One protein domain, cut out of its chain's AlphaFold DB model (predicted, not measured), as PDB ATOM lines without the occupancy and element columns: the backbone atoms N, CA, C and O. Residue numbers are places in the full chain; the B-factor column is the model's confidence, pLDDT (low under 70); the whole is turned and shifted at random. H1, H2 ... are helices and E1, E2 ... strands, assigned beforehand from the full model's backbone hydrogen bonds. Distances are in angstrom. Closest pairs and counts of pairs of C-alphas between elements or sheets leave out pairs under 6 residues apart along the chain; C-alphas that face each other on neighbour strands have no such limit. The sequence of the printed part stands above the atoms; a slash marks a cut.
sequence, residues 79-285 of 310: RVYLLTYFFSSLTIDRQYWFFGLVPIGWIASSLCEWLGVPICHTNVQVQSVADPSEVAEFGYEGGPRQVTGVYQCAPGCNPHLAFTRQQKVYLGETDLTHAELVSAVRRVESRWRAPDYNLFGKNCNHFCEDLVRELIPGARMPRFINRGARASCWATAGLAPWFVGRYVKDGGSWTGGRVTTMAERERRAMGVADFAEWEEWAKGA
ATOM      1  N   ARG A  79       4.782  -1.270  36.858       91.81
ATOM      2  CA  ARG A  79       6.013  -0.683  36.317       91.81
ATOM      3  C   ARG A  79       6.783  -1.703  35.502       91.81
ATOM      4  O   ARG A  79       7.082  -2.796  35.984       91.81
ATOM      5  N   VAL A  80       7.191  -1.300  34.302       93.62
ATOM      6  CA  VAL A  80       8.046  -2.102  33.425       93.62
ATOM      7  C   VAL A  80       9.440  -1.485  33.367       93.62
ATOM      8  O   VAL A  80       9.623  -0.299  33.072       93.62
ATOM      9  N   TYR A  81      10.447  -2.314  33.627       92.94
ATOM     10  CA  TYR A  81      11.856  -1.957  33.535       92.94
ATOM     11  C   TYR A  81      12.598  -2.920  32.607       92.94
ATOM     12  O   TYR A  81      12.353  -4.124  32.609       92.94
ATOM     13  N   LEU A  82      13.577  -2.406  31.869       92.88
ATOM     14  CA  LEU A  82      14.567  -3.217  31.174       92.88
ATOM     15  C   LEU A  82      15.790  -3.408  32.071       92.88
ATOM     16  O   LEU A  82      16.480  -2.438  32.395       92.88
ATOM     17  N   LEU A  83      16.086  -4.652  32.435       89.94
ATOM     18  CA  LEU A  83      17.347  -5.026  33.066       89.94
ATOM     19  C   LEU A  83      18.361  -5.340  31.968       89.94
ATOM     20  O   LEU A  83      18.104  -6.173  31.104       89.94
ATOM     21  N   THR A  84      19.505  -4.658  31.984       88.88
ATOM     22  CA  THR A  84      20.588  -4.834  31.007       88.88
ATOM     23  C   THR A  84      21.865  -5.287  31.702       88.88
ATOM     24  O   THR A  84      22.357  -4.601  32.599       88.88
ATOM     25  N   TYR A  85      22.428  -6.402  31.244       85.06
ATOM     26  CA  TYR A  85      23.629  -7.033  31.789       85.06
ATOM     27  C   TYR A  85      24.720  -7.012  30.709       85.06
ATOM     28  O   TYR A  85      24.505  -7.468  29.581       85.06
ATOM     29  N   PHE A  86      25.882  -6.441  31.021       80.81
ATOM     30  CA  PHE A  86      26.923  -6.135  30.031       80.81
ATOM     31  C   PHE A  86      28.052  -7.171  30.045       80.81
ATOM     32  O   PHE A  86      28.622  -7.438  31.102       80.81
ATOM     33  N   PHE A  87      28.398  -7.764  28.896       74.25
ATOM     34  CA  PHE A  87      29.356  -8.882  28.849       74.25
ATOM     35  C   PHE A  87      30.791  -8.491  29.264       74.25
ATOM     36  O   PHE A  87      31.536  -9.363  29.717       74.25
ATOM     37  N   SER A  88      31.139  -7.195  29.258       60.00
ATOM     38  CA  SER A  88      32.355  -6.660  29.907       60.00
ATOM     39  C   SER A  88      32.411  -6.863  31.428       60.00
ATOM     40  O   SER A  88      33.425  -6.579  32.061       60.00
ATOM     41  N   SER A  89      31.323  -7.319  32.044       62.12
ATOM     42  CA  SER A  89      31.187  -7.455  33.496       62.12
ATOM     43  C   SER A  89      30.856  -8.869  33.965       62.12
ATOM     44  O   SER A  89      30.797  -9.111  35.170       62.12
ATOM     45  N   LEU A  90      30.669  -9.808  33.032       62.28
ATOM     46  CA  LEU A  90      30.558 -11.233  33.340       62.28
ATOM     47  C   LEU A  90      31.844 -11.705  34.039       62.28
ATOM     48  O   LEU A  90      32.937 -11.457  33.518       62.28
ATOM     49  N   THR A  91      31.729 -12.371  35.192       54.12
ATOM     50  CA  THR A  91      32.888 -12.710  36.032       54.12
ATOM     51  C   THR A  91      33.971 -13.510  35.288       54.12
ATOM     52  O   THR A  91      33.713 -14.339  34.408       54.12
ATOM     53  N   ILE A  92      35.228 -13.194  35.615       51.72
ATOM     54  CA  ILE A  92      36.418 -13.567  34.830       51.72
ATOM     55  C   ILE A  92      36.623 -15.090  34.777       51.72
ATOM     56  O   ILE A  92      37.085 -15.611  33.763       51.72
ATOM     57  N   ASP A  93      36.200 -15.811  35.817       50.31
ATOM     58  CA  ASP A  93      36.278 -17.270  35.967       50.31
ATOM     59  C   ASP A  93      35.620 -18.071  34.827       50.31
ATOM     60  O   ASP A  93      35.978 -19.230  34.617       50.31
ATOM     61  N   ARG A  94      34.724 -17.460  34.034       53.72
ATOM     62  CA  ARG A  94      34.083 -18.099  32.866       53.72
ATOM     63  C   ARG A  94      34.548 -17.578  31.501       53.72
ATOM     64  O   ARG A  94      34.001 -18.007  30.488       53.72
ATOM     65  N   GLN A  95      35.540 -16.685  31.442       54.75
ATOM     66  CA  GLN A  95      35.964 -16.009  30.198       54.75
ATOM     67  C   GLN A  95      37.271 -16.548  29.574       54.75
ATOM     68  O   GLN A  95      37.795 -15.963  28.624       54.75
ATOM     69  N   TYR A  96      37.805 -17.661  30.083       54.38
ATOM     70  CA  TYR A  96      39.067 -18.245  29.619       54.38
ATOM     71  C   TYR A  96      38.896 -19.179  28.409       54.38
ATOM     72  O   TYR A  96      38.296 -20.249  28.514       54.38
ATOM     73  N   TRP A  97      39.515 -18.830  27.277       49.75
ATOM     74  CA  TRP A  97      39.710 -19.735  26.139       49.75
ATOM     75  C   TRP A  97      41.138 -19.588  25.595       49.75
ATOM     76  O   TRP A  97      41.677 -18.487  25.598       49.75
ATOM     77  N   PHE A  98      41.747 -20.705  25.176       39.62
ATOM     78  CA  PHE A  98      43.199 -20.890  24.992       39.62
ATOM     79  C   PHE A  98      44.055 -20.621  26.253       39.62
ATOM     80  O   PHE A  98      44.289 -19.489  26.667       39.62
ATOM     81  N   PHE A  99      44.566 -21.708  26.845       42.38
ATOM     82  CA  PHE A  99      45.598 -21.758  27.902       42.38
ATOM     83  C   PHE A  99      45.375 -20.951  29.201       42.38
ATOM     84  O   PHE A  99      46.237 -20.980  30.072       42.38
ATOM     85  N   GLY A 100      44.234 -20.279  29.383       52.75
ATOM     86  CA  GLY A 100      43.898 -19.576  30.630       52.75
ATOM     87  C   GLY A 100      44.634 -18.246  30.847       52.75
ATOM     88  O   GLY A 100      44.583 -17.698  31.942       52.75
ATOM     89  N   LEU A 101      45.316 -17.719  29.823       54.28
ATOM     90  CA  LEU A 101      46.231 -16.578  29.970       54.28
ATOM     91  C   LEU A 101      45.609 -15.206  29.670       54.28
ATOM     92  O   LEU A 101      46.099 -14.204  30.184       54.28
ATOM     93  N   VAL A 102      44.555 -15.130  28.848       54.19
ATOM     94  CA  VAL A 102      43.935 -13.852  28.446       54.19
ATOM     95  C   VAL A 102      42.407 -13.987  28.397       54.19
ATOM     96  O   VAL A 102      41.907 -14.845  27.668       54.19
ATOM     97  N   PRO A 103      41.633 -13.129  29.092       58.34
ATOM     98  CA  PRO A 103      40.179 -13.095  28.968       58.34
ATOM     99  C   PRO A 103      39.787 -12.320  27.697       58.34
ATOM    100  O   PRO A 103      39.320 -11.183  27.750       58.34
ATOM    101  N   ILE A 104      40.010 -12.918  26.521       58.31
ATOM    102  CA  ILE A 104      39.785 -12.257  25.220       58.31
ATOM    103  C   ILE A 104      38.320 -11.810  25.065       58.31
ATOM    104  O   ILE A 104      38.071 -10.734  24.528       58.31
ATOM    105  N   GLY A 105      37.361 -12.572  25.605       63.22
ATOM    106  CA  GLY A 105      35.945 -12.182  25.653       63.22
ATOM    107  C   GLY A 105      35.699 -10.883  26.427       63.22
ATOM    108  O   GLY A 105      34.916 -10.046  25.979       63.22
ATOM    109  N   TRP A 106      36.438 -10.653  27.516       66.81
ATOM    110  CA  TRP A 106      36.346  -9.440  28.327       66.81
ATOM    111  C   TRP A 106      36.953  -8.238  27.598       66.81
ATOM    112  O   TRP A 106      36.336  -7.175  27.538       66.81
ATOM    113  N   ILE A 107      38.125  -8.416  26.978       71.06
ATOM    114  CA  ILE A 107      38.791  -7.360  26.197       71.06
ATOM    115  C   ILE A 107      37.928  -6.970  24.989       71.06
ATOM    116  O   ILE A 107      37.697  -5.787  24.752       71.06
ATOM    117  N   ALA A 108      37.404  -7.954  24.251       72.69
ATOM    118  CA  ALA A 108      36.564  -7.724  23.082       72.69
ATOM    119  C   ALA A 108      35.227  -7.059  23.446       72.69
ATOM    120  O   ALA A 108      34.850  -6.079  22.811       72.69
ATOM    121  N   SER A 109      34.530  -7.533  24.485       74.19
ATOM    122  CA  SER A 109      33.269  -6.916  24.927       74.19
ATOM    123  C   SER A 109      33.476  -5.506  25.489       74.19
ATOM    124  O   SER A 109      32.728  -4.604  25.117       74.19
ATOM    125  N   SER A 110      34.535  -5.268  26.270       78.38
ATOM    126  CA  SER A 110      34.901  -3.928  26.759       78.38
ATOM    127  C   SER A 110      35.264  -2.968  25.619       78.38
ATOM    128  O   SER A 110      34.833  -1.815  25.628       78.38
ATOM    129  N   LEU A 111      35.995  -3.434  24.598       80.56
ATOM    130  CA  LEU A 111      36.297  -2.641  23.402       80.56
ATOM    131  C   LEU A 111      35.026  -2.336  22.594       80.56
ATOM    132  O   LEU A 111      34.823  -1.195  22.185       80.56
ATOM    133  N   CYS A 112      34.137  -3.315  22.402       80.38
ATOM    134  CA  CYS A 112      32.836  -3.101  21.767       80.38
ATOM    135  C   CYS A 112      31.971  -2.094  22.543       80.38
ATOM    136  O   CYS A 112      31.306  -1.260  21.935       80.38
ATOM    137  N   GLU A 113      31.994  -2.127  23.874       80.88
ATOM    138  CA  GLU A 113      31.286  -1.163  24.720       80.88
ATOM    139  C   GLU A 113      31.883   0.248  24.626       80.88
ATOM    140  O   GLU A 113      31.126   1.207  24.474       80.88
ATOM    141  N   TRP A 114      33.214   0.383  24.617       81.00
ATOM    142  CA  TRP A 114      33.907   1.664  24.420       81.00
ATOM    143  C   TRP A 114      33.654   2.263  23.026       81.00
ATOM    144  O   TRP A 114      33.416   3.461  22.895       81.00
ATOM    145  N   LEU A 115      33.587   1.417  21.992       83.88
ATOM    146  CA  LEU A 115      33.162   1.778  20.633       83.88
ATOM    147  C   LEU A 115      31.635   1.989  20.502       83.88
ATOM    148  O   LEU A 115      31.117   2.165  19.398       83.88
ATOM    149  N   GLY A 116      30.885   1.964  21.609       82.38
ATOM    150  CA  GLY A 116      29.451   2.250  21.637       82.38
ATOM    151  C   GLY A 116      28.570   1.186  20.974       82.38
ATOM    152  O   GLY A 116      27.420   1.483  20.642       82.38
ATOM    153  N   VAL A 117      29.070  -0.036  20.782       85.88
ATOM    154  CA  VAL A 117      28.374  -1.203  20.204       85.88
ATOM    155  C   VAL A 117      28.267  -2.351  21.232       85.88
ATOM    156  O   VAL A 117      28.748  -3.454  20.980       85.88
ATOM    157  N   PRO A 118      27.641  -2.116  22.406       84.44
ATOM    158  CA  PRO A 118      27.681  -3.036  23.543       84.44
ATOM    159  C   PRO A 118      27.148  -4.435  23.215       84.44
ATOM    160  O   PRO A 118      26.081  -4.587  22.610       84.44
ATOM    161  N   ILE A 119      27.859  -5.457  23.701       82.44
ATOM    162  CA  ILE A 119      27.357  -6.830  23.767       82.44
ATOM    163  C   ILE A 119      26.664  -6.974  25.124       82.44
ATOM    164  O   ILE A 119      27.302  -6.937  26.174       82.44
ATOM    165  N   CYS A 120      25.340  -7.078  25.098       85.88
ATOM    166  CA  CYS A 120      24.497  -7.073  26.289       85.88
ATOM    167  C   CYS A 120      23.405  -8.143  26.200       85.88
ATOM    168  O   CYS A 120      22.865  -8.413  25.122       85.88
ATOM    169  N   HIS A 121      23.104  -8.732  27.357       87.25
ATOM    170  CA  HIS A 121      21.899  -9.514  27.623       87.25
ATOM    171  C   HIS A 121      20.843  -8.590  28.235       87.25
ATOM    172  O   HIS A 121      21.200  -7.650  28.954       87.25
ATOM    173  N   THR A 122      19.561  -8.853  27.990       90.62
ATOM    174  CA  THR A 122      18.464  -8.138  28.651       90.62
ATOM    175  C   THR A 122      17.360  -9.074  29.118       90.62
ATOM    176  O   THR A 122      17.129 -10.116  28.506       90.62
ATOM    177  N   ASN A 123      16.692  -8.655  30.196       92.06
ATOM    178  CA  ASN A 123      15.457  -9.222  30.737       92.06
ATOM    179  C   ASN A 123      14.459  -8.078  30.994       92.06
ATOM    180  O   ASN A 123      14.869  -6.939  31.246       92.06
ATOM    181  N   VAL A 124      13.161  -8.367  30.976       93.25
ATOM    182  CA  VAL A 124      12.104  -7.418  31.362       93.25
ATOM    183  C   VAL A 124      11.723  -7.677  32.816       93.25
ATOM    184  O   VAL A 124      11.253  -8.764  33.135       93.25
ATOM    185  N   GLN A 125      11.901  -6.693  33.695       91.75
ATOM    186  CA  GLN A 125      11.340  -6.730  35.044       91.75
ATOM    187  C   GLN A 125       9.964  -6.059  35.045       91.75
ATOM    188  O   GLN A 125       9.808  -4.941  34.549       91.75
ATOM    189  N   VAL A 126       8.999  -6.724  35.666       90.25
ATOM    190  CA  VAL A 126       7.631  -6.256  35.891       90.25
ATOM    191  C   VAL A 126       7.412  -6.159  37.402       90.25
ATOM    192  O   VAL A 126       7.800  -7.073  38.125       90.25
ATOM    193  N   GLN A 127       6.879  -5.038  37.892       87.31
ATOM    194  CA  GLN A 127       6.762  -4.724  39.324       87.31
ATOM    195  C   GLN A 127       5.424  -4.040  39.629       87.31
ATOM    196  O   GLN A 127       5.075  -3.068  38.956       87.31
ATOM    197  N   SER A 128       4.702  -4.506  40.647       84.50
ATOM    198  CA  SER A 128       3.459  -3.875  41.119       84.50
ATOM    199  C   SER A 128       3.735  -2.479  41.698       84.50
ATOM    200  O   SER A 128       4.805  -2.206  42.254       84.50
ATOM    201  N   VAL A 129       2.792  -1.548  41.525       83.00
ATOM    202  CA  VAL A 129       2.836  -0.220  42.172       83.00
ATOM    203  C   VAL A 129       2.100  -0.216  43.512       83.00
ATOM    204  O   VAL A 129       2.390   0.649  44.337       83.00
ATOM    205  N   ALA A 130       1.204  -1.183  43.742       79.12
ATOM    206  CA  ALA A 130       0.537  -1.382  45.025       79.12
ATOM    207  C   ALA A 130       1.503  -1.993  46.054       79.12
ATOM    208  O   ALA A 130       1.729  -1.386  47.100       79.12
ATOM    209  N   ASP A 131       2.149  -3.113  45.711       78.25
ATOM    210  CA  ASP A 131       3.190  -3.739  46.532       78.25
ATOM    211  C   ASP A 131       4.535  -3.802  45.777       78.25
ATOM    212  O   ASP A 131       4.741  -4.646  44.908       78.25
ATOM    213  N   PRO A 132       5.517  -2.943  46.105       76.81
ATOM    214  CA  PRO A 132       6.834  -2.980  45.474       76.81
ATOM    215  C   PRO A 132       7.646  -4.271  45.688       76.81
ATOM    216  O   PRO A 132       8.694  -4.400  45.049       76.81
ATOM    217  N   SER A 133       7.233  -5.191  46.567       75.56
ATOM    218  CA  SER A 133       7.842  -6.520  46.718       75.56
ATOM    219  C   SER A 133       7.376  -7.513  45.646       75.56
ATOM    220  O   SER A 133       8.150  -8.388  45.252       75.56
ATOM    221  N   GLU A 134       6.176  -7.324  45.088       77.81
ATOM    222  CA  GLU A 134       5.643  -8.113  43.978       77.81
ATOM    223  C   GLU A 134       6.383  -7.797  42.673       77.81
ATOM    224  O   GLU A 134       6.184  -6.757  42.027       77.81
ATOM    225  N   VAL A 135       7.270  -8.708  42.271       82.25
ATOM    226  CA  VAL A 135       8.143  -8.520  41.113       82.25
ATOM    227  C   VAL A 135       8.423  -9.840  40.398       82.25
ATOM    228  O   VAL A 135       8.779 -10.833  41.024       82.25
ATOM    229  N   ALA A 136       8.399  -9.807  39.065       84.31
ATOM    230  CA  ALA A 136       8.911 -10.874  38.211       84.31
ATOM    231  C   ALA A 136       9.965 -10.349  37.224       84.31
ATOM    232  O   ALA A 136       9.830  -9.251  36.682       84.31
ATOM    233  N   GLU A 137      10.993 -11.150  36.939       87.81
ATOM    234  CA  GLU A 137      11.902 -10.947  35.808       87.81
ATOM    235  C   GLU A 137      11.619 -11.986  34.715       87.81
ATOM    236  O   GLU A 137      11.587 -13.180  34.999       87.81
ATOM    237  N   PHE A 138      11.471 -11.543  33.466       90.69
ATOM    238  CA  PHE A 138      11.264 -12.388  32.286       90.69
ATOM    239  C   PHE A 138      12.460 -12.300  31.337       90.69
ATOM    240  O   PHE A 138      12.881 -11.204  30.958       90.69
ATOM    241  N   GLY A 139      12.979 -13.445  30.903       91.06
ATOM    242  CA  GLY A 139      14.103 -13.537  29.968       91.06
ATOM    243  C   GLY A 139      13.903 -14.619  28.914       91.06
ATOM    244  O   GLY A 139      12.966 -15.408  29.000       91.06
ATOM    245  N   TYR A 140      14.785 -14.664  27.913       92.50
ATOM    246  CA  TYR A 140      14.758 -15.672  26.847       92.50
ATOM    247  C   TYR A 140      16.164 -16.194  26.531       92.50
ATOM    248  O   TYR A 140      17.079 -15.415  26.245       92.50
ATOM    249  N   GLU A 141      16.326 -17.516  26.538       88.75
ATOM    250  CA  GLU A 141      17.556 -18.214  26.156       88.75
ATOM    251  C   GLU A 141      17.317 -19.275  25.072       88.75
ATOM    252  O   GLU A 141      16.188 -19.647  24.753       88.75
ATOM    253  N   GLY A 142      18.412 -19.757  24.485       86.81
ATOM    254  CA  GLY A 142      18.407 -20.854  23.524       86.81
ATOM    255  C   GLY A 142      18.806 -22.158  24.189       86.81
ATOM    256  O   GLY A 142      19.541 -22.147  25.176       86.81
ATOM    257  N   GLY A 143      18.357 -23.282  23.642       86.38
ATOM    258  CA  GLY A 143      18.722 -24.602  24.148       86.38
ATOM    259  C   GLY A 143      18.142 -25.750  23.320       86.38
ATOM    260  O   GLY A 143      17.258 -25.532  22.489       86.38
ATOM    261  N   PRO A 144      18.563 -26.999  23.588       85.12
ATOM    262  CA  PRO A 144      18.163 -28.173  22.807       85.12
ATOM    263  C   PRO A 144      16.736 -28.666  23.111       85.12
ATOM    264  O   PRO A 144      16.261 -29.625  22.500       85.12
ATOM    265  N   ARG A 145      16.056 -28.058  24.090       83.94
ATOM    266  CA  ARG A 145      14.739 -28.479  24.585       83.94
ATOM    267  C   ARG A 145      13.656 -27.953  23.639       83.94
ATOM    268  O   ARG A 145      13.634 -26.770  23.339       83.94
ATOM    269  N   GLN A 146      12.728 -28.799  23.188       88.12
ATOM    270  CA  GLN A 146      11.726 -28.446  22.158       88.12
ATOM    271  C   GLN A 146      10.548 -27.573  22.658       88.12
ATOM    272  O   GLN A 146       9.490 -27.533  22.025       88.12
ATOM    273  N   VAL A 147      10.740 -26.869  23.774       88.69
ATOM    274  CA  VAL A 147       9.745 -26.071  24.511       88.69
ATOM    275  C   VAL A 147      10.007 -24.563  24.350       88.69
ATOM    276  O   VAL A 147      10.797 -24.150  23.491       88.69
ATOM    277  N   THR A 148       9.338 -23.728  25.149       91.94
ATOM    278  CA  THR A 148       9.665 -22.300  25.277       91.94
ATOM    279  C   THR A 148      11.133 -22.094  25.675       91.94
ATOM    280  O   THR A 148      11.720 -22.904  26.390       91.94
ATOM    281  N   GLY A 149      11.752 -21.026  25.173       89.50
ATOM    282  CA  GLY A 149      13.036 -20.529  25.680       89.50
ATOM    283  C   GLY A 149      12.864 -19.405  26.697       89.50
ATOM    284  O   GLY A 149      13.853 -18.914  27.239       89.50
ATOM    285  N   VAL A 150      11.619 -18.968  26.914       92.12
ATOM    286  CA  VAL A 150      11.272 -17.951  27.901       92.12
ATOM    287  C   VAL A 150      11.359 -18.565  29.291       92.12
ATOM    288  O   VAL A 150      10.920 -19.690  29.506       92.12
ATOM    289  N   TYR A 151      11.917 -17.813  30.230       87.88
ATOM    290  CA  TYR A 151      11.890 -18.124  31.652       87.88
ATOM    291  C   TYR A 151      11.357 -16.927  32.433       87.88
ATOM    292  O   TYR A 151      11.466 -15.779  31.994       87.88
ATOM    293  N   GLN A 152      10.831 -17.206  33.621       85.94
ATOM    294  CA  GLN A 152      10.530 -16.210  34.641       85.94
ATOM    295  C   GLN A 152      11.277 -16.595  35.920       85.94
ATOM    296  O   GLN A 152      11.279 -17.764  36.302       85.94
ATOM    297  N   CYS A 153      11.899 -15.624  36.581       74.50
ATOM    298  CA  CYS A 153      12.557 -15.805  37.872       74.50
ATOM    299  C   CYS A 153      12.231 -14.648  38.826       74.50
ATOM    300  O   CYS A 153      11.898 -13.541  38.390       74.50
ATOM    301  N   ALA A 154      12.347 -14.905  40.128       67.81
ATOM    302  CA  ALA A 154      12.267 -13.865  41.147       67.81
ATOM    303  C   ALA A 154      13.496 -12.927  41.083       67.81
ATOM    304  O   ALA A 154      14.563 -13.330  40.589       67.81
ATOM    305  N   PRO A 155      13.393 -11.680  41.585       59.97
ATOM    306  CA  PRO A 155      14.523 -10.757  41.629       59.97
ATOM    307  C   PRO A 155      15.640 -11.328  42.488       59.97
ATOM    308  O   PRO A 155      15.397 -11.818  43.586       59.97
ATOM    309  N   GLY A 156      16.881 -11.252  42.015       55.97
ATOM    310  CA  GLY A 156      18.007 -11.794  42.781       55.97
ATOM    311  C   GLY A 156      18.171 -13.323  42.716       55.97
ATOM    312  O   GLY A 156      19.180 -13.819  43.207       55.97
ATOM    313  N   CYS A 157      17.280 -14.064  42.044       57.41
ATOM    314  CA  CYS A 157      17.509 -15.476  41.679       57.41
ATOM    315  C   CYS A 157      18.182 -15.625  40.300       57.41
ATOM    316  O   CYS A 157      18.723 -16.671  39.957       57.41
ATOM    317  N   ASN A 158      18.167 -14.572  39.481       62.38
ATOM    318  CA  ASN A 158      18.604 -14.627  38.089       62.38
ATOM    319  C   ASN A 158      20.108 -14.980  37.942       62.38
ATOM    320  O   ASN A 158      20.961 -14.211  38.387       62.38
ATOM    321  N   PRO A 159      20.510 -16.057  37.238       54.38
ATOM    322  CA  PRO A 159      21.922 -16.443  37.113       54.38
ATOM    323  C   PRO A 159      22.768 -15.446  36.296       54.38
ATOM    324  O   PRO A 159      23.998 -15.543  36.275       54.38
ATOM    325  N   HIS A 160      22.141 -14.445  35.668       58.97
ATOM    326  CA  HIS A 160      22.823 -13.274  35.115       58.97
ATOM    327  C   HIS A 160      23.311 -12.270  36.188       58.97
ATOM    328  O   HIS A 160      23.941 -11.273  35.848       58.97
ATOM    329  N   LEU A 161      23.145 -12.557  37.485       54.84
ATOM    330  CA  LEU A 161      23.815 -11.842  38.585       54.84
ATOM    331  C   LEU A 161      25.345 -11.988  38.573       54.84
ATOM    332  O   LEU A 161      26.040 -11.151  39.139       54.84
ATOM    333  N   ALA A 162      25.886 -12.970  37.840       55.12
ATOM    334  CA  ALA A 162      27.317 -13.073  37.532       55.12
ATOM    335  C   ALA A 162      27.854 -11.924  36.638       55.12
ATOM    336  O   ALA A 162      28.995 -11.975  36.187       55.12
ATOM    337  N   PHE A 163      27.043 -10.907  36.339       56.59
ATOM    338  CA  PHE A 163      27.427  -9.696  35.622       56.59
ATOM    339  C   PHE A 163      27.538  -8.545  36.632       56.59
ATOM    340  O   PHE A 163      26.530  -8.091  37.174       56.59
ATOM    341  N   THR A 164      28.752  -8.049  36.885       58.66
ATOM    342  CA  THR A 164      29.021  -7.018  37.908       58.66
ATOM    343  C   THR A 164      28.580  -5.607  37.504       58.66
ATOM    344  O   THR A 164      28.527  -4.714  38.348       58.66
ATOM    345  N   ARG A 165      28.229  -5.387  36.227       63.88
ATOM    346  CA  ARG A 165      27.716  -4.119  35.698       63.88
ATOM    347  C   ARG A 165      26.335  -4.341  35.092       63.88
ATOM    348  O   ARG A 165      26.186  -4.857  33.982       63.88
ATOM    349  N   GLN A 166      25.334  -3.899  35.839       78.69
ATOM    350  CA  GLN A 166      23.918  -4.016  35.507       78.69
ATOM    351  C   GLN A 166      23.310  -2.618  35.363       78.69
ATOM    352  O   GLN A 166      23.769  -1.664  35.993       78.69
ATOM    353  N   GLN A 167      22.282  -2.480  34.530       85.56
ATOM    354  CA  GLN A 167      21.524  -1.240  34.379       85.56
ATOM    355  C   GLN A 167      20.027  -1.550  34.357       85.56
ATOM    356  O   GLN A 167      19.550  -2.213  33.437       85.56
ATOM    357  N   LYS A 168      19.289  -1.031  35.344       89.31
ATOM    358  CA  LYS A 168      17.822  -1.036  35.379       89.31
ATOM    359  C   LYS A 168      17.310   0.258  34.742       89.31
ATOM    360  O   LYS A 168      17.511   1.339  35.289       89.31
ATOM    361  N   VAL A 169      16.688   0.158  33.569       91.06
ATOM    362  CA  VAL A 169      16.097   1.291  32.838       91.06
ATOM    363  C   VAL A 169      14.586   1.238  32.991       91.06
ATOM    364  O   VAL A 169      13.962   0.267  32.584       91.06
ATOM    365  N   TYR A 170      13.986   2.278  33.558       93.88
ATOM    366  CA  TYR A 170      12.532   2.426  33.596       93.88
ATOM    367  C   TYR A 170      11.984   2.729  32.195       93.88
ATOM    368  O   TYR A 170      12.514   3.609  31.513       93.88
ATOM    369  N   LEU A 171      10.958   1.990  31.762       93.62
ATOM    370  CA  LEU A 171      10.338   2.144  30.439       93.62
ATOM    371  C   LEU A 171       8.955   2.809  30.498       93.62
ATOM    372  O   LEU A 171       8.580   3.494  29.547       93.62
ATOM    373  N   GLY A 172       8.224   2.631  31.600       93.19
ATOM    374  CA  GLY A 172       6.906   3.218  31.838       93.19
ATOM    375  C   GLY A 172       6.096   2.420  32.862       93.19
ATOM    376  O   GLY A 172       6.571   1.413  33.397       93.19
ATOM    377  N   GLU A 173       4.864   2.863  33.106       93.06
ATOM    378  CA  GLU A 173       3.831   2.066  33.779       93.06
ATOM    379  C   GLU A 173       2.826   1.571  32.728       93.06
ATOM    380  O   GLU A 173       2.713   2.153  31.645       93.06
ATOM    381  N   THR A 174       2.108   0.504  33.049       90.69
ATOM    382  CA  THR A 174       0.944   0.019  32.308       90.69
ATOM    383  C   THR A 174      -0.212  -0.184  33.281       90.69
ATOM    384  O   THR A 174       0.021  -0.498  34.447       90.69
ATOM    385  N   ASP A 175      -1.441   0.012  32.808       88.44
ATOM    386  CA  ASP A 175      -2.676  -0.111  33.597       88.44
ATOM    387  C   ASP A 175      -3.452  -1.397  33.234       88.44
ATOM    388  O   ASP A 175      -4.676  -1.444  33.333       88.44
ATOM    389  N   LEU A 176      -2.743  -2.430  32.760       86.56
ATOM    390  CA  LEU A 176      -3.326  -3.737  32.441       86.56
ATOM    391  C   LEU A 176      -3.872  -4.408  33.708       86.56
ATOM    392  O   LEU A 176      -3.231  -4.400  34.759       86.56
ATOM    393  N   THR A 177      -5.019  -5.071  33.592       83.62
ATOM    394  CA  THR A 177      -5.440  -6.054  34.597       83.62
ATOM    395  C   THR A 177      -4.452  -7.219  34.645       83.62
ATOM    396  O   THR A 177      -3.711  -7.486  33.689       83.62
ATOM    397  N   HIS A 178      -4.451  -7.972  35.744       77.69
ATOM    398  CA  HIS A 178      -3.530  -9.099  35.869       77.69
ATOM    399  C   HIS A 178      -3.756 -10.191  34.811       77.69
ATOM    400  O   HIS A 178      -2.806 -10.737  34.244       77.69
ATOM    401  N   ALA A 179      -5.016 -10.467  34.469       80.44
ATOM    402  CA  ALA A 179      -5.361 -11.421  33.417       80.44
ATOM    403  C   ALA A 179      -4.819 -10.987  32.040       80.44
ATOM    404  O   ALA A 179      -4.322 -11.817  31.270       80.44
ATOM    405  N   GLU A 180      -4.846  -9.688  31.728       88.31
ATOM    406  CA  GLU A 180      -4.244  -9.143  30.507       88.31
ATOM    407  C   GLU A 180      -2.712  -9.201  30.535       88.31
ATOM    408  O   GLU A 180      -2.103  -9.495  29.503       88.31
ATOM    409  N   LEU A 181      -2.097  -8.973  31.700       87.62
ATOM    410  CA  LEU A 181      -0.652  -9.058  31.928       87.62
ATOM    411  C   LEU A 181      -0.136 -10.490  31.693       87.62
ATOM    412  O   LEU A 181       0.786 -10.697  30.900       87.62
ATOM    413  N   VAL A 182      -0.793 -11.490  32.294       86.44
ATOM    414  CA  VAL A 182      -0.558 -12.924  32.036       86.44
ATOM    415  C   VAL A 182      -0.761 -13.243  30.560       86.44
ATOM    416  O   VAL A 182       0.103 -13.858  29.933       86.44
ATOM    417  N   SER A 183      -1.874 -12.793  29.975       89.56
ATOM    418  CA  SER A 183      -2.185 -13.023  28.562       89.56
ATOM    419  C   SER A 183      -1.111 -12.432  27.640       89.56
ATOM    420  O   SER A 183      -0.702 -13.099  26.693       89.56
ATOM    421  N   ALA A 184      -0.581 -11.239  27.925       92.06
ATOM    422  CA  ALA A 184       0.517 -10.639  27.166       92.06
ATOM    423  C   ALA A 184       1.792 -11.492  27.231       92.06
ATOM    424  O   ALA A 184       2.377 -11.801  26.190       92.06
ATOM    425  N   VAL A 185       2.181 -11.949  28.425       91.50
ATOM    426  CA  VAL A 185       3.343 -12.834  28.598       91.50
ATOM    427  C   VAL A 185       3.144 -14.161  27.851       91.50
ATOM    428  O   VAL A 185       4.012 -14.533  27.063       91.50
ATOM    429  N   ARG A 186       1.989 -14.829  27.994       90.19
ATOM    430  CA  ARG A 186       1.659 -16.089  27.290       90.19
ATOM    431  C   ARG A 186       1.608 -15.919  25.759       90.19
ATOM    432  O   ARG A 186       2.115 -16.766  25.018       90.19
ATOM    433  N   ARG A 187       1.040 -14.811  25.254       92.94
ATOM    434  CA  ARG A 187       1.017 -14.485  23.812       92.94
ATOM    435  C   ARG A 187       2.423 -14.349  23.247       92.94
ATOM    436  O   ARG A 187       2.660 -14.825  22.135       92.94
ATOM    437  N   VAL A 188       3.347 -13.737  23.989       94.62
ATOM    438  CA  VAL A 188       4.762 -13.661  23.606       94.62
ATOM    439  C   VAL A 188       5.405 -15.047  23.713       94.62
ATOM    440  O   VAL A 188       5.904 -15.539  22.706       94.62
ATOM    441  N   GLU A 189       5.326 -15.714  24.869       92.31
ATOM    442  CA  GLU A 189       5.892 -17.047  25.151       92.31
ATOM    443  C   GLU A 189       5.681 -18.043  23.998       92.31
ATOM    444  O   GLU A 189       6.642 -18.640  23.507       92.31
ATOM    445  N   SER A 190       4.447 -18.141  23.488       92.44
ATOM    446  CA  SER A 190       4.074 -19.045  22.387       92.44
ATOM    447  C   SER A 190       4.916 -18.894  21.105       92.44
ATOM    448  O   SER A 190       5.052 -19.843  20.331       92.44
ATOM    449  N   ARG A 191       5.515 -17.714  20.880       95.00
ATOM    450  CA  ARG A 191       6.318 -17.361  19.695       95.00
ATOM    451  C   ARG A 191       7.826 -17.563  19.905       95.00
ATOM    452  O   ARG A 191       8.599 -17.488  18.945       95.00
ATOM    453  N   TRP A 192       8.264 -17.815  21.139       94.94
ATOM    454  CA  TRP A 192       9.663 -17.742  21.574       94.94
ATOM    455  C   TRP A 192      10.173 -19.100  22.095       94.94
ATOM    456  O   TRP A 192      10.522 -19.270  23.261       94.94
ATOM    457  N   ARG A 193      10.254 -20.094  21.196       94.31
ATOM    458  CA  ARG A 193      10.787 -21.442  21.483       94.31
ATOM    459  C   ARG A 193      12.314 -21.447  21.629       94.31
ATOM    460  O   ARG A 193      13.005 -20.715  20.919       94.31
ATOM    461  N   ALA A 194      12.854 -22.299  22.501       91.31
ATOM    462  CA  ALA A 194      14.297 -22.388  22.769       91.31
ATOM    463  C   ALA A 194      15.160 -22.831  21.563       91.31
ATOM    464  O   ALA A 194      16.255 -22.285  21.401       91.31
ATOM    465  N   PRO A 195      14.713 -23.752  20.678       91.69
ATOM    466  CA  PRO A 195      15.496 -24.156  19.506       91.69
ATOM    467  C   PRO A 195      15.567 -23.082  18.414       91.69
ATOM    468  O   PRO A 195      16.420 -23.164  17.535       91.69
ATOM    469  N   ASP A 196      14.676 -22.087  18.454       92.88
ATOM    470  CA  ASP A 196      14.619 -21.006  17.468       92.88
ATOM    471  C   ASP A 196      15.648 -19.888  17.755       92.88
ATOM    472  O   ASP A 196      15.735 -18.925  16.989       92.88
ATOM    473  N   TYR A 197      16.383 -19.966  18.872       91.56
ATOM    474  CA  TYR A 197      17.311 -18.918  19.294       91.56
ATOM    475  C   TYR A 197      18.386 -18.680  18.231       91.56
ATOM    476  O   TYR A 197      18.976 -19.607  17.680       91.56
ATOM    477  N   ASN A 198      18.685 -17.413  17.968       88.44
ATOM    478  CA  ASN A 198      19.781 -16.989  17.116       88.44
ATOM    479  C   ASN A 198      20.353 -15.668  17.636       88.44
ATOM    480  O   ASN A 198      19.656 -14.653  17.654       88.44
ATOM    481  N   LEU A 199      21.642 -15.666  17.988       86.25
ATOM    482  CA  LEU A 199      22.360 -14.535  18.588       86.25
ATOM    483  C   LEU A 199      22.205 -13.206  17.827       86.25
ATOM    484  O   LEU A 199      22.274 -12.146  18.449       86.25
ATOM    485  N   PHE A 200      21.976 -13.243  16.510       86.62
ATOM    486  CA  PHE A 200      21.847 -12.051  15.670       86.62
ATOM    487  C   PHE A 200      20.410 -11.721  15.247       86.62
ATOM    488  O   PHE A 200      20.120 -10.541  15.067       86.62
ATOM    489  N   GLY A 201      19.529 -12.718  15.089       87.06
ATOM    490  CA  GLY A 201      18.180 -12.537  14.523       87.06
ATOM    491  C   GLY A 201      16.990 -12.879  15.433       87.06
ATOM    492  O   GLY A 201      15.888 -12.420  15.157       87.06
ATOM    493  N   LYS A 202      17.179 -13.663  16.503       92.75
ATOM    494  CA  LYS A 202      16.116 -14.063  17.447       92.75
ATOM    495  C   LYS A 202      16.737 -14.357  18.819       92.75
ATOM    496  O   LYS A 202      17.009 -15.500  19.163       92.75
ATOM    497  N   ASN A 203      17.043 -13.305  19.577       91.69
ATOM    498  CA  ASN A 203      17.791 -13.374  20.843       91.69
ATOM    499  C   ASN A 203      17.013 -12.720  22.005       91.69
ATOM    500  O   ASN A 203      15.956 -12.130  21.795       91.69
ATOM    501  N   CYS A 204      17.571 -12.777  23.218       91.62
ATOM    502  CA  CYS A 204      17.029 -12.156  24.439       91.62
ATOM    503  C   CYS A 204      16.599 -10.688  24.268       91.62
ATOM    504  O   CYS A 204      15.532 -10.293  24.726       91.62
ATOM    505  N   ASN A 205      17.393  -9.892  23.551       93.38
ATOM    506  CA  ASN A 205      17.114  -8.480  23.303       93.38
ATOM    507  C   ASN A 205      15.905  -8.264  22.375       93.38
ATOM    508  O   ASN A 205      15.154  -7.312  22.567       93.38
ATOM    509  N   HIS A 206      15.710  -9.139  21.382       94.50
ATOM    510  CA  HIS A 206      14.523  -9.119  20.520       94.50
ATOM    511  C   HIS A 206      13.270  -9.588  21.284       94.50
ATOM    512  O   HIS A 206      12.218  -8.974  21.140       94.50
ATOM    513  N   PHE A 207      13.393 -10.607  22.145       95.94
ATOM    514  CA  PHE A 207      12.317 -11.028  23.055       95.94
ATOM    515  C   PHE A 207      11.882  -9.885  23.982       95.94
ATOM    516  O   PHE A 207      10.690  -9.614  24.099       95.94
ATOM    517  N   CYS A 208      12.836  -9.171  24.590       94.94
ATOM    518  CA  CYS A 208      12.521  -8.033  25.451       94.94
ATOM    519  C   CYS A 208      11.831  -6.899  24.683       94.94
ATOM    520  O   CYS A 208      10.935  -6.270  25.232       94.94
ATOM    521  N   GLU A 209      12.197  -6.645  23.421       95.31
ATOM    522  CA  GLU A 209      11.491  -5.664  22.588       95.31
ATOM    523  C   GLU A 209      10.047  -6.100  22.286       95.31
ATOM    524  O   GLU A 209       9.133  -5.288  22.411       95.31
ATOM    525  N   ASP A 210       9.827  -7.370  21.935       95.88
ATOM    526  CA  ASP A 210       8.491  -7.931  21.695       95.88
ATOM    527  C   ASP A 210       7.607  -7.888  22.950       95.88
ATOM    528  O   ASP A 210       6.453  -7.470  22.867       95.88
ATOM    529  N   LEU A 211       8.148  -8.270  24.112       95.81
ATOM    530  CA  LEU A 211       7.425  -8.253  25.383       95.81
ATOM    531  C   LEU A 211       7.103  -6.822  25.831       95.81
ATOM    532  O   LEU A 211       5.961  -6.530  26.172       95.81
ATOM    533  N   VAL A 212       8.064  -5.897  25.748       95.75
ATOM    534  CA  VAL A 212       7.821  -4.470  26.023       95.75
ATOM    535  C   VAL A 212       6.756  -3.892  25.089       95.75
ATOM    536  O   VAL A 212       5.953  -3.079  25.537       95.75
ATOM    537  N   ARG A 213       6.699  -4.323  23.822       95.25
ATOM    538  CA  ARG A 213       5.692  -3.857  22.853       95.25
ATOM    539  C   ARG A 213       4.270  -4.321  23.193       95.25
ATOM    540  O   ARG A 213       3.332  -3.597  22.871       95.25
ATOM    541  N   GLU A 214       4.110  -5.485  23.826       95.12
ATOM    542  CA  GLU A 214       2.804  -5.974  24.298       95.12
ATOM    543  C   GLU A 214       2.423  -5.453  25.694       95.12
ATOM    544  O   GLU A 214       1.236  -5.292  25.961       95.12
ATOM    545  N   LEU A 215       3.397  -5.142  26.560       93.94
ATOM    546  CA  LEU A 215       3.148  -4.569  27.892       93.94
ATOM    547  C   LEU A 215       2.908  -3.051  27.870       93.94
ATOM    548  O   LEU A 215       2.049  -2.560  28.599       93.94
ATOM    549  N   ILE A 216       3.668  -2.299  27.063       94.69
ATOM    550  CA  ILE A 216       3.545  -0.839  26.906       94.69
ATOM    551  C   ILE A 216       3.602  -0.479  25.408       94.69
ATOM    552  O   ILE A 216       4.676  -0.177  24.865       94.69
ATOM    553  N   PRO A 217       2.452  -0.477  24.709       92.94
ATOM    554  CA  PRO A 217       2.375  -0.086  23.306       92.94
ATOM    555  C   PRO A 217       2.981   1.303  23.049       92.94
ATOM    556  O   PRO A 217       2.608   2.299  23.662       92.94
ATOM    557  N   GLY A 218       3.938   1.375  22.119       89.75
ATOM    558  CA  GLY A 218       4.638   2.617  21.761       89.75
ATOM    559  C   GLY A 218       5.890   2.941  22.592       89.75
ATOM    560  O   GLY A 218       6.616   3.874  22.227       89.75
ATOM    561  N   ALA A 219       6.204   2.167  23.639       91.19
ATOM    562  CA  ALA A 219       7.479   2.278  24.349       91.19
ATOM    563  C   ALA A 219       8.680   2.055  23.409       91.19
ATOM    564  O   ALA A 219       8.614   1.310  22.428       91.19
ATOM    565  N   ARG A 220       9.806   2.719  23.700       87.00
ATOM    566  CA  ARG A 220      11.010   2.694  22.852       87.00
ATOM    567  C   ARG A 220      12.193   2.073  23.580       87.00
ATOM    568  O   ARG A 220      12.730   2.663  24.514       87.00
ATOM    569  N   MET A 221      12.652   0.924  23.087       90.12
ATOM    570  CA  MET A 221      13.861   0.265  23.583       90.12
ATOM    571  C   MET A 221      15.112   1.157  23.421       90.12
ATOM    572  O   MET A 221      15.242   1.863  22.409       90.12
ATOM    573  N   PRO A 222      16.078   1.128  24.364       88.69
ATOM    574  CA  PRO A 222      17.279   1.956  24.277       88.69
ATOM    575  C   PRO A 222      18.106   1.659  23.015       88.69
ATOM    576  O   PRO A 222      18.492   0.522  22.751       88.69
ATOM    577  N   ARG A 223      18.453   2.697  22.239       86.44
ATOM    578  CA  ARG A 223      19.063   2.587  20.887       86.44
ATOM    579  C   ARG A 223      20.454   1.921  20.820       86.44
ATOM    580  O   ARG A 223      21.053   1.875  19.739       86.44
ATOM    581  N   PHE A 224      21.016   1.475  21.942       84.69
ATOM    582  CA  PHE A 224      22.255   0.690  22.010       84.69
ATOM    583  C   PHE A 224      22.003  -0.827  22.092       84.69
ATOM    584  O   PHE A 224      22.875  -1.601  21.700       84.69
ATOM    585  N   ILE A 225      20.806  -1.255  22.512       86.50
ATOM    586  CA  ILE A 225      20.387  -2.661  22.525       86.50
ATOM    587  C   ILE A 225      20.450  -3.236  21.102       86.50
ATOM    588  O   ILE A 225      20.192  -2.540  20.111       86.50
ATOM    589  N   ASN A 226      20.895  -4.490  20.978       85.06
ATOM    590  CA  ASN A 226      21.193  -5.158  19.703       85.06
ATOM    591  C   ASN A 226      22.112  -4.373  18.739       85.06
ATOM    592  O   ASN A 226      22.168  -4.694  17.549       85.06
ATOM    593  N   ARG A 227      22.846  -3.339  19.182       87.19
ATOM    594  CA  ARG A 227      23.767  -2.620  18.286       87.19
ATOM    595  C   ARG A 227      25.005  -3.455  17.970       87.19
ATOM    596  O   ARG A 227      25.384  -3.488  16.807       87.19
ATOM    597  N   GLY A 228      25.554  -4.188  18.946       81.44
ATOM    598  CA  GLY A 228      26.618  -5.172  18.709       81.44
ATOM    599  C   GLY A 228      26.216  -6.202  17.646       81.44
ATOM    600  O   GLY A 228      26.869  -6.300  16.614       81.44
ATOM    601  N   ALA A 229      25.070  -6.870  17.825       81.94
ATOM    602  CA  ALA A 229      24.544  -7.852  16.869       81.94
ATOM    603  C   ALA A 229      24.400  -7.294  15.435       81.94
ATOM    604  O   ALA A 229      24.865  -7.908  14.473       81.94
ATOM    605  N   ARG A 230      23.811  -6.099  15.287       85.69
ATOM    606  CA  ARG A 230      23.660  -5.425  13.984       85.69
ATOM    607  C   ARG A 230      25.005  -5.019  13.374       85.69
ATOM    608  O   ARG A 230      25.204  -5.216  12.179       85.69
ATOM    609  N   ALA A 231      25.930  -4.502  14.184       83.94
ATOM    610  CA  ALA A 231      27.268  -4.120  13.740       83.94
ATOM    611  C   ALA A 231      28.077  -5.337  13.267       83.94
ATOM    612  O   ALA A 231      28.660  -5.282  12.189       83.94
ATOM    613  N   SER A 232      28.057  -6.455  14.001       80.94
ATOM    614  CA  SER A 232      28.711  -7.706  13.594       80.94
ATOM    615  C   SER A 232      28.111  -8.296  12.316       80.94
ATOM    616  O   SER A 232      28.855  -8.778  11.465       80.94
ATOM    617  N   CYS A 233      26.785  -8.237  12.149       82.81
ATOM    618  CA  CYS A 233      26.116  -8.661  10.919       82.81
ATOM    619  C   CYS A 233      26.604  -7.845   9.708       82.81
ATOM    620  O   CYS A 233      27.066  -8.420   8.724       82.81
ATOM    621  N   TRP A 234      26.585  -6.511   9.816       87.00
ATOM    622  CA  TRP A 234      27.020  -5.606   8.748       87.00
ATOM    623  C   TRP A 234      28.524  -5.712   8.450       87.00
ATOM    624  O   TRP A 234      28.909  -5.948   7.308       87.00
ATOM    625  N   ALA A 235      29.377  -5.616   9.474       84.62
ATOM    626  CA  ALA A 235      30.836  -5.595   9.327       84.62
ATOM    627  C   ALA A 235      31.435  -6.923   8.829       84.62
ATOM    628  O   ALA A 235      32.576  -6.946   8.378       84.62
ATOM    629  N   THR A 236      30.677  -8.023   8.894       84.06
ATOM    630  CA  THR A 236      31.072  -9.329   8.336       84.06
ATOM    631  C   THR A 236      30.293  -9.709   7.074       84.06
ATOM    632  O   THR A 236      30.394 -10.848   6.627       84.06
ATOM    633  N   ALA A 237      29.499  -8.790   6.507       87.25
ATOM    634  CA  ALA A 237      28.618  -9.039   5.359       87.25
ATOM    635  C   ALA A 237      27.733 -10.300   5.521       87.25
ATOM    636  O   ALA A 237      27.522 -11.061   4.580       87.25
ATOM    637  N   GLY A 238      27.240 -10.548   6.740       83.56
ATOM    638  CA  GLY A 238      26.435 -11.723   7.087       83.56
ATOM    639  C   GLY A 238      27.221 -12.999   7.428       83.56
ATOM    640  O   GLY A 238      26.608 -13.965   7.885       83.56
ATOM    641  N   LEU A 239      28.554 -13.019   7.295       85.06
ATOM    642  CA  LEU A 239      29.371 -14.212   7.558       85.06
ATOM    643  C   LEU A 239      29.315 -14.669   9.026       85.06
ATOM    644  O   LEU A 239      29.236 -15.871   9.276       85.06
ATOM    645  N   ALA A 240      29.305 -13.752  10.002       80.44
ATOM    646  CA  ALA A 240      29.170 -14.128  11.415       80.44
ATOM    647  C   ALA A 240      27.772 -14.700  11.754       80.44
ATOM    648  O   ALA A 240      27.718 -15.768  12.370       80.44
ATOM    649  N   PRO A 241      26.647 -14.091  11.315       82.69
ATOM    650  CA  PRO A 241      25.326 -14.722  11.377       82.69
ATOM    651  C   PRO A 241      25.250 -16.108  10.733       82.69
ATOM    652  O   PRO A 241      24.715 -17.031  11.350       82.69
ATOM    653  N   TRP A 242      25.822 -16.276   9.536       85.88
ATOM    654  CA  TRP A 242      25.887 -17.568   8.852       85.88
ATOM    655  C   TRP A 242      26.679 -18.600   9.665       85.88
ATOM    656  O   TRP A 242      26.190 -19.704   9.897       85.88
ATOM    657  N   PHE A 243      27.864 -18.234  10.163       83.19
ATOM    658  CA  PHE A 243      28.708 -19.130  10.953       83.19
ATOM    659  C   PHE A 243      28.017 -19.570  12.251       83.19
ATOM    660  O   PHE A 243      27.995 -20.763  12.558       83.19
ATOM    661  N   VAL A 244      27.402 -18.635  12.985       80.50
ATOM    662  CA  VAL A 244      26.663 -18.951  14.216       80.50
ATOM    663  C   VAL A 244      25.488 -19.880  13.924       80.50
ATOM    664  O   VAL A 244      25.390 -20.927  14.557       80.50
ATOM    665  N   GLY A 245      24.662 -19.573  12.919       79.56
ATOM    666  CA  GLY A 245      23.536 -20.431  12.536       79.56
ATOM    667  C   GLY A 245      23.940 -21.807  11.989       79.56
ATOM    668  O   GLY A 245      23.132 -22.732  12.022       79.56
ATOM    669  N   ARG A 246      25.175 -21.966  11.489       81.19
ATOM    670  CA  ARG A 246      25.646 -23.207  10.854       81.19
ATOM    671  C   ARG A 246      26.461 -24.125  11.771       81.19
ATOM    672  O   ARG A 246      26.444 -25.336  11.528       81.19
ATOM    673  N   TYR A 247      27.164 -23.571  12.765       79.19
ATOM    674  CA  TYR A 247      28.175 -24.288  13.562       79.19
ATOM    675  C   TYR A 247      28.119 -24.058  15.079       79.19
ATOM    676  O   TYR A 247      28.727 -24.836  15.816       79.19
ATOM    677  N   VAL A 248      27.426 -23.028  15.578       77.12
ATOM    678  CA  VAL A 248      27.385 -22.733  17.020       77.12
ATOM    679  C   VAL A 248      26.121 -23.327  17.639       77.12
ATOM    680  O   VAL A 248      25.008 -23.090  17.172       77.12
ATOM    681  N   LYS A 249      26.300 -24.124  18.700       78.56
ATOM    682  CA  LYS A 249      25.194 -24.764  19.429       78.56
ATOM    683  C   LYS A 249      24.238 -23.723  20.011       78.56
ATOM    684  O   LYS A 249      24.651 -22.610  20.338       78.56
ATOM    685  N   ASP A 250      22.967 -24.108  20.119       81.31
ATOM    686  CA  ASP A 250      21.905 -23.318  20.757       81.31
ATOM    687  C   ASP A 250      21.819 -21.875  20.216       81.31
ATOM    688  O   ASP A 250      21.545 -20.920  20.946       81.31
ATOM    689  N   GLY A 251      22.149 -21.708  18.927       76.25
ATOM    690  CA  GLY A 251      22.150 -20.431  18.215       76.25
ATOM    691  C   GLY A 251      23.115 -19.374  18.750       76.25
ATOM    692  O   GLY A 251      22.945 -18.196  18.436       76.25
ATOM    693  N   GLY A 252      24.091 -19.760  19.577       75.75
ATOM    694  CA  GLY A 252      24.964 -18.833  20.299       75.75
ATOM    695  C   GLY A 252      24.430 -18.371  21.659       75.75
ATOM    696  O   GLY A 252      24.933 -17.382  22.190       75.75
ATOM    697  N   SER A 253      23.444 -19.059  22.246       81.12
ATOM    698  CA  SER A 253      23.084 -18.846  23.652       81.12
ATOM    699  C   SER A 253      24.238 -19.264  24.575       81.12
ATOM    700  O   SER A 253      24.677 -20.412  24.567       81.12
ATOM    701  N   TRP A 254      24.731 -18.332  25.398       71.81
ATOM    702  CA  TRP A 254      25.809 -18.587  26.368       71.81
ATOM    703  C   TRP A 254      25.399 -19.581  27.472       71.81
ATOM    704  O   TRP A 254      26.223 -20.325  28.018       71.81
ATOM    705  N   THR A 255      24.111 -19.610  27.807       74.38
ATOM    706  CA  THR A 255      23.552 -20.442  28.872       74.38
ATOM    707  C   THR A 255      23.080 -21.801  28.364       74.38
ATOM    708  O   THR A 255      23.291 -22.774  29.084       74.38
ATOM    709  N   GLY A 256      22.558 -21.924  27.139       78.44
ATOM    710  CA  GLY A 256      22.289 -23.226  26.504       78.44
ATOM    711  C   GLY A 256      21.236 -24.063  27.240       78.44
ATOM    712  O   GLY A 256      21.467 -25.230  27.553       78.44
ATOM    713  N   GLY A 257      20.104 -23.452  27.593       78.19
ATOM    714  CA  GLY A 257      19.004 -24.093  28.319       78.19
ATOM    715  C   GLY A 257      19.203 -24.178  29.838       78.19
ATOM    716  O   GLY A 257      18.392 -24.805  30.521       78.19
ATOM    717  N   ARG A 258      20.285 -23.606  30.388       79.56
ATOM    718  CA  ARG A 258      20.601 -23.703  31.822       79.56
ATOM    719  C   ARG A 258      19.770 -22.775  32.706       79.56
ATOM    720  O   ARG A 258      19.578 -23.139  33.859       79.56
ATOM    721  N   VAL A 259      19.285 -21.630  32.217       78.12
ATOM    722  CA  VAL A 259      18.494 -20.695  33.048       78.12
ATOM    723  C   VAL A 259      17.056 -21.178  33.194       78.12
ATOM    724  O   VAL A 259      16.557 -21.272  34.307       78.12
ATOM    725  N   THR A 260      16.431 -21.595  32.095       80.88
ATOM    726  CA  THR A 260      15.119 -22.256  32.081       80.88
ATOM    727  C   THR A 260      15.136 -23.521  32.945       80.88
ATOM    728  O   THR A 260      14.307 -23.665  33.835       80.88
ATOM    729  N   THR A 261      16.153 -24.382  32.799       81.50
ATOM    730  CA  THR A 261      16.322 -25.580  33.650       81.50
ATOM    731  C   THR A 261      16.557 -25.243  35.133       81.50
ATOM    732  O   THR A 261      16.320 -26.091  35.990       81.50
ATOM    733  N   MET A 262      17.055 -24.047  35.461       80.75
ATOM    734  CA  MET A 262      17.232 -23.589  36.843       80.75
ATOM    735  C   MET A 262      15.910 -23.059  37.413       80.75
ATOM    736  O   MET A 262      15.472 -23.554  38.446       80.75
ATOM    737  N   ALA A 263      15.234 -22.157  36.696       77.19
ATOM    738  CA  ALA A 263      13.931 -21.611  37.077       77.19
ATOM    739  C   ALA A 263      12.878 -22.720  37.269       77.19
ATOM    740  O   ALA A 263      12.196 -22.756  38.289       77.19
ATOM    741  N   GLU A 264      12.818 -23.703  36.362       78.06
ATOM    742  CA  GLU A 264      11.954 -24.887  36.495       78.06
ATOM    743  C   GLU A 264      12.240 -25.709  37.764       78.06
ATOM    744  O   GLU A 264      11.332 -26.328  38.319       78.06
ATOM    745  N   ARG A 265      13.494 -25.746  38.239       80.50
ATOM    746  CA  ARG A 265      13.869 -26.465  39.471       80.50
ATOM    747  C   ARG A 265      13.493 -25.688  40.719       80.50
ATOM    748  O   ARG A 265      12.991 -26.304  41.653       80.50
ATOM    749  N   GLU A 266      13.730 -24.380  40.734       74.19
ATOM    750  CA  GLU A 266      13.323 -23.491  41.828       74.19
ATOM    751  C   GLU A 266      11.803 -23.553  42.007       74.19
ATOM    752  O   GLU A 266      11.309 -23.851  43.091       74.19
ATOM    753  N   ARG A 267      11.060 -23.416  40.905       70.06
ATOM    754  CA  ARG A 267       9.597 -23.515  40.859       70.06
ATOM    755  C   ARG A 267       9.081 -24.872  41.314       70.06
ATOM    756  O   ARG A 267       8.270 -24.944  42.233       70.06
ATOM    757  N   ARG A 268       9.650 -25.963  40.787       76.12
ATOM    758  CA  ARG A 268       9.321 -27.324  41.237       76.12
ATOM    759  C   ARG A 268       9.648 -27.570  42.716       76.12
ATOM    760  O   ARG A 268       8.970 -28.386  43.332       76.12
ATOM    761  N   ALA A 269      10.657 -26.906  43.283       75.00
ATOM    762  CA  ALA A 269      10.958 -26.982  44.714       75.00
ATOM    763  C   ALA A 269       9.955 -26.185  45.569       75.00
ATOM    764  O   ALA A 269       9.646 -26.609  46.678       75.00
ATOM    765  N   MET A 270       9.406 -25.090  45.035       67.62
ATOM    766  CA  MET A 270       8.308 -24.321  45.641       67.62
ATOM    767  C   MET A 270       6.918 -24.950  45.403       67.62
ATOM    768  O   MET A 270       5.935 -24.489  45.969       67.62
ATOM    769  N   GLY A 271       6.816 -25.999  44.578       67.56
ATOM    770  CA  GLY A 271       5.549 -26.648  44.197       67.56
ATOM    771  C   GLY A 271       4.764 -25.924  43.093       67.56
ATOM    772  O   GLY A 271       3.770 -26.449  42.598       67.56
ATOM    773  N   VAL A 272       5.243 -24.756  42.669       62.25
ATOM    774  CA  VAL A 272       4.616 -23.857  41.694       62.25
ATOM    775  C   VAL A 272       4.976 -24.293  40.264       62.25
ATOM    776  O   VAL A 272       6.117 -24.666  39.985       62.25
ATOM    777  N   ALA A 273       4.022 -24.249  39.330       60.00
ATOM    778  CA  ALA A 273       4.286 -24.466  37.901       60.00
ATOM    779  C   ALA A 273       4.659 -23.155  37.178       60.00
ATOM    780  O   ALA A 273       4.489 -22.061  37.714       60.00
ATOM    781  N   ASP A 274       5.168 -23.229  35.945       59.69
ATOM    782  CA  ASP A 274       5.565 -22.018  35.219       59.69
ATOM    783  C   ASP A 274       4.387 -21.043  35.039       59.69
ATOM    784  O   ASP A 274       3.363 -21.369  34.432       59.69
ATOM    785  N   PHE A 275       4.583 -19.823  35.559       61.47
ATOM    786  CA  PHE A 275       3.605 -18.729  35.655       61.47
ATOM    787  C   PHE A 275       2.378 -19.032  36.555       61.47
ATOM    788  O   PHE A 275       1.422 -18.264  36.549       61.47
ATOM    789  N   ALA A 276       2.394 -20.093  37.373       56.81
ATOM    790  CA  ALA A 276       1.243 -20.480  38.200       56.81
ATOM    791  C   ALA A 276       0.970 -19.543  39.391       56.81
ATOM    792  O   ALA A 276      -0.196 -19.275  39.647       56.81
ATOM    793  N   GLU A 277       1.995 -18.949  40.020       54.97
ATOM    794  CA  GLU A 277       1.840 -17.804  40.952       54.97
ATOM    795  C   GLU A 277       0.959 -16.702  40.341       54.97
ATOM    796  O   GLU A 277       0.130 -16.089  41.006       54.97
ATOM    797  N   TRP A 278       1.119 -16.464  39.037       55.47
ATOM    798  CA  TRP A 278       0.356 -15.455  38.315       55.47
ATOM    799  C   TRP A 278      -1.040 -15.969  37.927       55.47
ATOM    800  O   TRP A 278      -1.980 -15.187  37.855       55.47
ATOM    801  N   GLU A 279      -1.231 -17.271  37.736       51.28
ATOM    802  CA  GLU A 279      -2.578 -17.845  37.641       51.28
ATOM    803  C   GLU A 279      -3.294 -17.869  39.006       51.28
ATOM    804  O   GLU A 279      -4.521 -17.888  39.040       51.28
ATOM    805  N   GLU A 280      -2.571 -17.833  40.127       50.09
ATOM    806  CA  GLU A 280      -3.117 -17.726  41.489       50.09
ATOM    807  C   GLU A 280      -3.469 -16.283  41.867       50.09
ATOM    808  O   GLU A 280      -4.568 -16.061  42.372       50.09
ATOM    809  N   TRP A 281      -2.649 -15.289  41.492       48.56
ATOM    810  CA  TRP A 281      -3.056 -13.871  41.492       48.56
ATOM    811  C   TRP A 281      -4.359 -13.634  40.701       48.56
ATOM    812  O   TRP A 281      -5.125 -12.743  41.044       48.56
ATOM    813  N   ALA A 282      -4.634 -14.422  39.651       42.44
ATOM    814  CA  ALA A 282      -5.911 -14.359  38.932       42.44
ATOM    815  C   ALA A 282      -7.048 -15.078  39.691       42.44
ATOM    816  O   ALA A 282      -8.118 -14.506  39.886       42.44
ATOM    817  N   LYS A 283      -6.816 -16.310  40.169       41.84
ATOM    818  CA  LYS A 283      -7.822 -17.116  40.900       41.84
ATOM    819  C   LYS A 283      -8.229 -16.508  42.248       41.84
ATOM    820  O   LYS A 283      -9.341 -16.759  42.701       41.84
ATOM    821  N   GLY A 284      -7.365 -15.700  42.869       43.62
ATOM    822  CA  GLY A 284      -7.646 -14.992  44.124       43.62
ATOM    823  C   GLY A 284      -8.817 -14.002  44.052       43.62
ATOM    824  O   GLY A 284      -9.358 -13.638  45.092       43.62
ATOM    825  N   ALA A 285      -9.239 -13.608  42.846       42.41
ATOM    826  CA  ALA A 285     -10.409 -12.762  42.620       42.41
ATOM    827  C   ALA A 285     -11.707 -13.547  42.383       42.41
ATOM    828  O   ALA A 285     -12.772 -13.163  42.863       42.41
TER     829      ALA A 285
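Overview. This is residues 79 to 285 of the 310 residues of the protein "PPPDE domain-containing protein" of Micromonas commoda (strain RCC299 / NOUM17 / CCMP2709) (UniProt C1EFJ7). A strongly twisted five-stranded sheet has H4 packed along E2 on one face, H3 folded back beside H4, and H8 over edge strand E4 on the opposite face. At one end of the longest axis lie H1 and the helices H5, H6 and H7, with corners between H5 and H6 and between H6 and H7; at the other end H9 packs on H3. The 207 printed residues hold nine named helices and five named strands, in the order E1 H1 E2 E3 E4 H2 E5 H3 H4 H5 H6 H7 H8 H9. The sheet's order is E4 E3 E2 E1 E5, all antiparallel, and the class is mixed. The whole is compact, with a radius of gyration of the C-alphas of 17.4 A, yet elongated, spanning 57 by 36 by 30 A.

Along the chain. Find C-alpha 79 at (6.013, -0.683, 36.317), where E1, residues 79 to 86, begins its 22.5 A. Next come H1, 104 to 114; E2, 120 to 128, 25.9 A long; E3, 135 to 140; E4, 150 to 153; H2, 159 to 162; and E5, 166 to 174, 23.5 A. Then read H3, 178 to 189, 16.3 A; H4, 204 to 215, 16.2 A, from (17.029, -12.156, 24.439); H5, 227 to 235; H6, 239 to 247; H7, 249 to 252; H8, 258 to 270, 18.5 A; and H9, 276 to 285, ending at (-10.409, -12.762, 42.620).

Arrangement. Look first between E1 and E5, where N 82 and O 169 are 2.8 A apart, within hydrogen-bond range, as are N 83 and O 123 between E1 and E2, 2.9 A. E2, E3 and E4 form a meander, each the antiparallel neighbour of the one before, with N 138 and O 124 at 2.8 A and N 151 and O 139 at 2.9 A. Three layers, helices on both faces of the sheet, set H3 and H4 on one face and H8 on the other. H4 lies over E2 at a height over the sheet of 7.5 A, closest at C-alphas 122 and 205, 5.5 A. H3 and H4, a helical hairpin, touch through residues 210 to 215 of H4 alone, closest at C-alphas 184 and 214, 5.9 A, opposite ways at a shallow tilt of 34 degrees, only just short of steep. H8 is over E4, closest at C-alphas 151 and 260, 5.3 A. H2 is on the sheet, over none of its strands; H1 only grazes it with residues 109 to 113. H5 and H6 touch only at the corner, closest at C-alphas 233 and 241, 6.1 A, and H6 and H7 only just do so, with 3 pairs of C-alphas within 8 A, closest at 245 and 251, 5.8 A. H9 touches H3 through residues 178 to 182 of H3 alone, closest at C-alphas 179 and 282, 6.3 A. In H1, H3, H4, H5 and H6 every O i to N i+4 pair is within hydrogen-bond range, in H8 8 of 9 and in H9 5 of 6; H2 and H7 are too short for such a pair.

Size, cuts and confidence. The C-alphas of Phe 99 and Ala 285, the two farthest apart, stand 58.6 A from each other. The printed part has no cut; the links E1 to H1, H3 to H4 and H4 to H5 are long. Mean pLDDT of the printed part is 79.0, with residues 88 to 106, 154 to 165 and 270 to 285 under 70.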